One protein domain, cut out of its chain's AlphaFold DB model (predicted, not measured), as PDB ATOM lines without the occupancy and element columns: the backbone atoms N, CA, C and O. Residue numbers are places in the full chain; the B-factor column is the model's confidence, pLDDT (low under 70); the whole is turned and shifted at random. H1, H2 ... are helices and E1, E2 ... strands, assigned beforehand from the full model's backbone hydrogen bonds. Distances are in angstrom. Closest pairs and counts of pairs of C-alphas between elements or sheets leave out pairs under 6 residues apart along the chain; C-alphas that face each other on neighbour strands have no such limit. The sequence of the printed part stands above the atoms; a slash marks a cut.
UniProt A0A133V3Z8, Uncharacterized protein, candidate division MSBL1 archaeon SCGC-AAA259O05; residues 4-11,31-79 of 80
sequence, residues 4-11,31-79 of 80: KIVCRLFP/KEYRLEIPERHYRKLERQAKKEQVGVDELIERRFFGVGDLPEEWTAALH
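This is residues 4 to 11 and 31 to 79 of the 80 residues of an uncharacterized protein of candidate division MSBL1 archaeon SCGC-AAA259O05 (UniProt A0A133V3Z8). A small, strongly twisted sheet of three strands has the short helix H2 over one face, on its edge strand E1, while the longer helix H1 reaches out beyond H2 and only grazes the sheet. The two helices stand about square to each other, and a long link runs from H2 back to E3 at the sheet's other edge. The 57 printed residues hold E1, E2, H1, H2 and E3 in that order, a mixed class; the sheet runs E1, E2, E3, antiparallel throughout. The whole is compact, with a radius of gyration of the C-alphas of 10.4 A, and only just elongated, spanning 28 by 19 by 17 A.

E1, residues 4 to 9, is antiparallel to E2, residues 31 to 37, at 142 degrees; N 5 and O 35 are 3.0 A apart, within hydrogen-bond range. E2 is antiparallel to E3, residues 75 to 78, at 154 degrees, with N 34 and O 77 at 2.8 A. H1, residues 39 to 52, only grazes the sheet with residues 39 to 45. H2, residues 56 to 63, is over E1 at a height over the sheet of 8.1 A; the closest C-alphas, of Cys 7 and Asp 57, are 5.3 A apart. On the local plane, fitted to just 6 C-alphas, H2 stands at 33 degrees to E1, only just slantwise to the strands. With residues 45 to 49 alone, H1 touches H2, about perpendicular at 83 degrees; their closest C-alphas, of Ala 49 and Val 56, are 5.5 A apart. In H2 every O i to N i+4 pair is within hydrogen-bond range, in H1 9 of 10.

E1 begins at C-alpha 4 (151.232, 153.768, 134.402) and is 14.7 A long; E2 measures 17.6 A. H1 measures 19.6 A, ending at C-alpha 52 (135.611, 150.918, 147.704); H2 measures 10.4 A. E3, 10.1 A, ends at C-alpha 78 (156.385, 142.708, 132.306).

The farthest C-alphas, of Lys 51 and Leu 78, are 28.7 A apart. Residues 12 to 30 are not printed; C-alphas 11 and 31 are 6.9 A apart across this cut. H2 to E3 is a long link of 11 residues. No printed residue has a pLDDT under 70.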
ATOM      1  N   LYS A   4     150.437 154.967 134.147       90.75
ATOM      2  CA  LYS A   4     151.232 153.768 134.402       90.75
ATOM      3  C   LYS A   4     150.990 153.317 135.830       90.75
ATOM      4  O   LYS A   4     151.178 154.120 136.743       90.75
ATOM      5  N   ILE A   5     150.580 152.071 136.006       89.88
ATOM      6  CA  ILE A   5     150.417 151.441 137.315       89.88
ATOM      7  C   ILE A   5     151.092 150.074 137.301       89.88
ATOM      8  O   ILE A   5     151.195 149.456 136.246       89.88
ATOM      9  N   VAL A   6     151.612 149.642 138.445       89.50
ATOM     10  CA  VAL A   6     152.191 148.306 138.606       89.50
ATOM     11  C   VAL A   6     151.183 147.455 139.364       89.50
ATOM     12  O   VAL A   6     150.657 147.905 140.379       89.50
ATOM     13  N   CYS A   7     150.889 146.268 138.844       87.94
ATOM     14  CA  CYS A   7     149.944 145.316 139.428       87.94
ATOM     15  C   CYS A   7     150.483 143.894 139.261       87.94
ATOM     16  O   CYS A   7     151.230 143.622 138.315       87.94
ATOM     17  N   ARG A   8     150.085 142.975 140.136       87.56
ATOM     18  CA  ARG A   8     150.373 141.547 140.013       87.56
ATOM     19  C   ARG A   8     149.238 140.867 139.273       87.56
ATOM     20  O   ARG A   8     148.097 140.883 139.707       87.56
ATOM     21  N   LEU A   9     149.552 140.294 138.120       87.50
ATOM     22  CA  LEU A   9     148.577 139.593 137.290       87.50
ATOM     23  C   LEU A   9     149.154 138.264 136.825       87.50
ATOM     24  O   LEU A   9     150.373 138.102 136.683       87.50
ATOM     25  N   PHE A  10     148.277 137.307 136.545       84.69
ATOM     26  CA  PHE A  10     148.691 136.069 135.899       84.69
ATOM     27  C   PHE A  10     149.078 136.323 134.427       84.69
ATOM     28  O   PHE A  10     148.397 137.077 133.725       84.69
ATOM     29  N   PRO A  11     150.181 135.735 133.929       80.06
ATOM     30  CA  PRO A  11     150.548 135.821 132.517       80.06
ATOM     31  C   PRO A  11     149.478 135.168 131.621       80.06
ATOM     32  O   PRO A  11     148.832 134.210 132.030       80.06
ATOM     33  N   LYS A  31     152.884 137.553 138.154       84.25
ATOM     34  CA  LYS A  31     154.049 138.380 137.835       84.25
ATOM     35  C   LYS A  31     153.661 139.848 137.929       84.25
ATOM     36  O   LYS A  31     152.500 140.205 137.741       84.25
ATOM     37  N   GLU A  32     154.633 140.699 138.230       89.38
ATOM     38  CA  GLU A  32     154.419 142.142 138.243       89.38
ATOM     39  C   GLU A  32     154.404 142.671 136.806       89.38
ATOM     40  O   GLU A  32     155.335 142.460 136.029       89.38
ATOM     41  N   TYR A  33     153.325 143.357 136.445       89.69
ATOM     42  CA  TYR A  33     153.151 144.005 135.156       89.69
ATOM     43  C   TYR A  33     152.968 145.500 135.354       89.69
ATOM     44  O   TYR A  33     152.190 145.959 136.190       89.69
ATOM     45  N   ARG A  34     153.656 146.274 134.522       92.19
ATOM     46  CA  ARG A  34     153.387 147.689 134.334       92.19
ATOM     47  C   ARG A  34     152.280 147.836 133.297       92.19
ATOM     48  O   ARG A  34     152.492 147.581 132.114       92.19
ATOM     49  N   LEU A  35     151.116 148.272 133.755       91.50
ATOM     50  CA  LEU A  35     149.950 148.540 132.928       91.50
ATOM     51  C   LEU A  35     149.933 150.002 132.494       91.50
ATOM     52  O   LEU A  35     150.000 150.908 133.327       91.50
ATOM     53  N   GLU A  36     149.796 150.238 131.196       93.38
ATOM     54  CA  GLU A  36     149.481 151.542 130.625       93.38
ATOM     55  C   GLU A  36     147.980 151.623 130.368       93.38
ATOM     56  O   GLU A  36     147.439 151.002 129.455       93.38
ATOM     57  N   ILE A  37     147.299 152.406 131.199       92.69
ATOM     58  CA  ILE A  37     145.847 152.529 131.201       92.69
ATOM     59  C   ILE A  37     145.467 153.874 130.576       92.69
ATOM     60  O   ILE A  37     145.892 154.925 131.075       92.69
ATOM     61  N   PRO A  38     144.622 153.902 129.531       92.75
ATOM     62  CA  PRO A  38     144.087 155.146 128.994       92.75
ATOM     63  C   PRO A  38     143.406 155.983 130.083       92.75
ATOM     64  O   PRO A  38     142.658 155.465 130.913       92.75
ATOM     65  N   GLU A  39     143.599 157.304 130.059       91.44
ATOM     66  CA  GLU A  39     143.108 158.214 131.110       91.44
ATOM     67  C   GLU A  39     141.613 158.045 131.416       91.44
ATOM     68  O   GLU A  39     141.185 158.099 132.570       91.44
ATOM     69  N   ARG A  40     140.809 157.806 130.372       90.56
ATOM     70  CA  ARG A  40     139.363 157.587 130.485       90.56
ATOM     71  C   ARG A  40     139.033 156.381 131.364       90.56
ATOM     72  O   ARG A  40     138.059 156.431 132.112       90.56
ATOM     73  N   HIS A  41     139.817 155.312 131.262       90.94
ATOM     74  CA  HIS A  41     139.631 154.083 132.029       90.94
ATOM     75  C   HIS A  41     140.190 154.274 133.433       90.94
ATOM     76  O   HIS A  41     139.489 153.999 134.404       90.94
ATOM     77  N   TYR A  42     141.376 154.875 133.543       91.19
ATOM     78  CA  TYR A  42     141.994 155.177 134.828       91.19
ATOM     79  C   TYR A  42     141.086 156.031 135.721       91.19
ATOM     80  O   TYR A  42     140.850 155.678 136.868       91.19
ATOM     81  N   ARG A  43     140.461 157.095 135.192       92.75
ATOM     82  CA  ARG A  43     139.504 157.917 135.963       92.75
ATOM     83  C   ARG A  43     138.292 157.126 136.464       92.75
ATOM     84  O   ARG A  43     137.735 157.472 137.504       92.75
ATOM     85  N   LYS A  44     137.836 156.107 135.726       92.31
ATOM     86  CA  LYS A  44     136.742 155.233 136.184       92.31
ATOM     87  C   LYS A  44     137.213 154.343 137.332       92.31
ATOM     88  O   LYS A  44     136.512 154.267 138.336       92.31
ATOM     89  N   LEU A  45     138.391 153.737 137.190       92.25
ATOM     90  CA  LEU A  45     139.000 152.911 138.231       92.25
ATOM     91  C   LEU A  45     139.272 153.729 139.487       92.25
ATOM     92  O   LEU A  45     138.876 153.310 140.557       92.25
ATOM     93  N   GLU A  46     139.841 154.928 139.367       93.56
ATOM     94  CA  GLU A  46     140.134 155.811 140.502       93.56
ATOM     95  C   GLU A  46     138.868 156.169 141.293       93.56
ATOM     96  O   GLU A  46     138.851 156.095 142.521       93.56
ATOM     97  N   ARG A  47     137.765 156.498 140.605       94.56
ATOM     98  CA  ARG A  47     136.474 156.752 141.271       94.56
ATOM     99  C   ARG A  47     135.945 155.517 141.991       94.56
ATOM    100  O   ARG A  47     135.371 155.650 143.068       94.56
ATOM    101  N   GLN A  48     136.098 154.346 141.382       93.50
ATOM    102  CA  GLN A  48     135.646 153.085 141.952       93.50
ATOM    103  C   GLN A  48     136.513 152.679 143.152       93.50
ATOM    104  O   GLN A  48     135.976 152.452 144.229       93.50
ATOM    105  N   ALA A  49     137.834 152.723 143.007       93.69
ATOM    106  CA  ALA A  49     138.822 152.486 144.052       93.69
ATOM    107  C   ALA A  49     138.579 153.401 145.259       93.69
ATOM    108  O   ALA A  49     138.489 152.938 146.390       93.69
ATOM    109  N   LYS A  50     138.307 154.693 145.020       93.88
ATOM    110  CA  LYS A  50     137.923 155.639 146.077       93.88
ATOM    111  C   LYS A  50     136.603 155.273 146.765       93.88
ATOM    112  O   LYS A  50     136.485 155.456 147.972       93.88
ATOM    113  N   LYS A  51     135.605 154.790 146.018       94.50
ATOM    114  CA  LYS A  51     134.314 154.350 146.575       94.50
ATOM    115  C   LYS A  51     134.473 153.097 147.439       94.50
ATOM    116  O   LYS A  51     133.807 152.981 148.460       94.50
ATOM    117  N   GLU A  52     135.336 152.183 147.018       93.38
ATOM    118  CA  GLU A  52     135.611 150.918 147.704       93.38
ATOM    119  C   GLU A  52     136.709 151.049 148.775       93.38
ATOM    120  O   GLU A  52     136.899 150.128 149.558       93.38
ATOM    121  N   GLN A  53     137.357 152.218 148.867       93.00
ATOM    122  CA  GLN A  53     138.480 152.517 149.766       93.00
ATOM    123  C   GLN A  53     139.680 151.575 149.572       93.00
ATOM    124  O   GLN A  53     140.337 151.188 150.534       93.00
ATOM    125  N   VAL A  54     139.971 151.236 148.316       93.88
ATOM    126  CA  VAL A  54     141.090 150.372 147.905       93.88
ATOM    127  C   VAL A  54     142.019 151.106 146.934       93.88
ATOM    128  O   VAL A  54     141.670 152.172 146.416       93.88
ATOM    129  N   GLY A  55     143.205 150.549 146.683       91.12
ATOM    130  CA  GLY A  55     144.112 151.007 145.626       91.12
ATOM    131  C   GLY A  55     143.549 150.741 144.226       91.12
ATOM    132  O   GLY A  55     142.699 149.871 144.034       91.12
ATOM    133  N   VAL A  56     144.000 151.501 143.223       91.38
ATOM    134  CA  VAL A  56     143.633 151.222 141.819       91.38
ATOM    135  C   VAL A  56     144.276 149.916 141.352       91.38
ATOM    136  O   VAL A  56     143.658 149.184 140.589       91.38
ATOM    137  N   ASP A  57     145.481 149.628 141.833       90.00
ATOM    138  CA  ASP A  57     146.216 148.377 141.655       90.00
ATOM    139  C   ASP A  57     145.419 147.196 142.213       90.00
ATOM    140  O   ASP A  57     144.986 146.359 141.430       90.00
ATOM    141  N   GLU A  58     145.086 147.203 143.506       90.56
ATOM    142  CA  GLU A  58     144.258 146.157 144.117       90.56
ATOM    143  C   GLU A  58     142.908 145.984 143.397       90.56
ATOM    144  O   GLU A  58     142.437 144.867 143.182       90.56
ATOM    145  N   LEU A  59     142.270 147.079 142.967       92.06
ATOM    146  CA  LEU A  59     141.027 146.997 142.200       92.06
ATOM    147  C   LEU A  59     141.222 146.265 140.862       92.06
ATOM    148  O   LEU A  59     140.330 145.533 140.431       92.06
ATOM    149  N   ILE A  60     142.354 146.482 140.190       89.81
ATOM    150  CA  ILE A  60     142.707 145.795 138.945       89.81
ATOM    151  C   ILE A  60     142.975 144.317 139.230       89.81
ATOM    152  O   ILE A  60     142.377 143.485 138.561       89.81
ATOM    153  N   GLU A  61     143.777 143.993 140.244       88.75
ATOM    154  CA  GLU A  61     144.108 142.613 140.635       88.75
ATOM    155  C   GLU A  61     142.861 141.807 141.036       88.75
ATOM    156  O   GLU A  61     142.734 140.624 140.735       88.75
ATOM    157  N   ARG A  62     141.876 142.454 141.671       88.75
ATOM    158  CA  ARG A  62     140.598 141.818 142.033       88.75
ATOM    159  C   ARG A  62     139.650 141.651 140.851       88.75
ATOM    160  O   ARG A  62     138.773 140.788 140.889       88.75
ATOM    161  N   ARG A  63     139.756 142.517 139.843       87.44
ATOM    162  CA  ARG A  63     138.848 142.548 138.689       87.44
ATOM    163  C   ARG A  63     139.344 141.697 137.529       87.44
ATOM    164  O   ARG A  63     138.521 141.153 136.800       87.44
ATOM    165  N   PHE A  64     140.653 141.632 137.347       87.38
ATOM    166  CA  PHE A  64     141.313 140.952 136.249       87.38
ATOM    167  C   PHE A  64     142.222 139.886 136.838       87.38
ATOM    168  O   PHE A  64     143.104 140.195 137.631       87.38
ATOM    169  N   PHE A  65     141.999 138.633 136.454       82.12
ATOM    170  CA  PHE A  65     142.820 137.529 136.937       82.12
ATOM    171  C   PHE A  65     144.193 137.547 136.251       82.12
ATOM    172  O   PHE A  65     145.233 137.508 136.902       82.12
ATOM    173  N   GLY A  66     144.217 137.673 134.923       84.50
ATOM    174  CA  GLY A  66     145.455 137.720 134.149       84.50
ATOM    175  C   GLY A  66     145.517 138.875 133.163       84.50
ATOM    176  O   GLY A  66     144.545 139.592 132.940       84.50
ATOM    177  N   VAL A  67     146.673 139.028 132.518       85.12
ATOM    178  CA  VAL A  67     146.864 140.034 131.461       85.12
ATOM    179  C   VAL A  67     145.952 139.798 130.251       85.12
ATOM    180  O   VAL A  67     145.594 140.760 129.585       85.12
ATOM    181  N   GLY A  68     145.513 138.555 130.014       83.25
ATOM    182  CA  GLY A  68     144.553 138.219 128.954       83.25
ATOM    183  C   GLY A  68     143.110 138.665 129.233       83.25
ATOM    184  O   GLY A  68     142.307 138.732 128.309       83.25
ATOM    185  N   ASP A  69     142.774 138.999 130.485       87.38
ATOM    186  CA  ASP A  69     141.474 139.583 130.850       87.38
ATOM    187  C   ASP A  69     141.461 141.115 130.703       87.38
ATOM    188  O   ASP A  69     140.410 141.753 130.823       87.38
ATOM    189  N   LEU A  70     142.624 141.736 130.475       89.12
ATOM    190  CA  LEU A  70     142.713 143.183 130.357       89.12
ATOM    191  C   LEU A  70     142.052 143.673 129.061       89.12
ATOM    192  O   LEU A  70     142.072 142.985 128.040       89.12
ATOM    193  N   PRO A  71     141.486 144.891 129.062       88.81
ATOM    194  CA  PRO A  71     140.967 145.492 127.841       88.81
ATOM    195  C   PRO A  71     142.073 145.632 126.789       88.81
ATOM    196  O   PRO A  71     143.166 146.070 127.129       88.81
ATOM    197  N   GLU A  72     141.767 145.385 125.513       87.06
ATOM    198  CA  GLU A  72     142.735 145.499 124.401       87.06
ATOM    199  C   GLU A  72     143.395 146.888 124.299       87.06
ATOM    200  O   GLU A  72     144.508 147.034 123.806       87.06
ATOM    201  N   GLU A  73     142.713 147.930 124.783       89.06
ATOM    202  CA  GLU A  73     143.242 149.299 124.838       89.06
ATOM    203  C   GLU A  73     144.325 149.497 125.918       89.06
ATOM    204  O   GLU A  73     144.917 150.577 125.998       89.06
ATOM    205  N   TRP A  74     144.525 148.525 126.811       91.12
ATOM    206  CA  TRP A  74     145.509 148.579 127.887       91.12
ATOM    207  C   TRP A  74     146.758 147.818 127.471       91.12
ATOM    208  O   TRP A  74     146.690 146.682 127.014       91.12
ATOM    209  N   THR A  75     147.918 148.421 127.704       88.94
ATOM    210  CA  THR A  75     149.195 147.760 127.423       88.94
ATOM    211  C   THR A  75     149.755 147.190 128.714       88.94
ATOM    212  O   THR A  75     150.012 147.945 129.647       88.94
ATOM    213  N   ALA A  76     149.981 145.879 128.773       88.81
ATOM    214  CA  ALA A  76     150.702 145.238 129.869       88.81
ATOM    215  C   ALA A  76     152.137 144.924 129.436       88.81
ATOM    216  O   ALA A  76     152.354 144.189 128.476       88.81
ATOM    217  N   ALA A  77     153.121 145.465 130.151       87.00
ATOM    218  CA  ALA A  77     154.527 145.116 129.981       87.00
ATOM    219  C   ALA A  77     155.045 144.466 131.264       87.00
ATOM    220  O   ALA A  77     154.767 144.967 132.354       87.00
ATOM    221  N   LEU A  78     155.781 143.360 131.145       83.06
ATOM    222  CA  LEU A  78     156.385 142.708 132.306       83.06
ATOM    223  C   LEU A  78     157.319 143.702 133.013       83.06
ATOM    224  O   LEU A  78     158.126 144.369 132.364       83.06
ATOM    225  N   HIS A  79     157.164 143.844 134.326       78.38
ATOM    226  CA  HIS A  79     158.040 144.672 135.140       78.38
ATOM    227  C   HIS A  79     159.185 143.790 135.654       78.38
ATOM    228  O   HIS A  79     158.996 143.042 136.608       78.38
TER     229      HIS A  79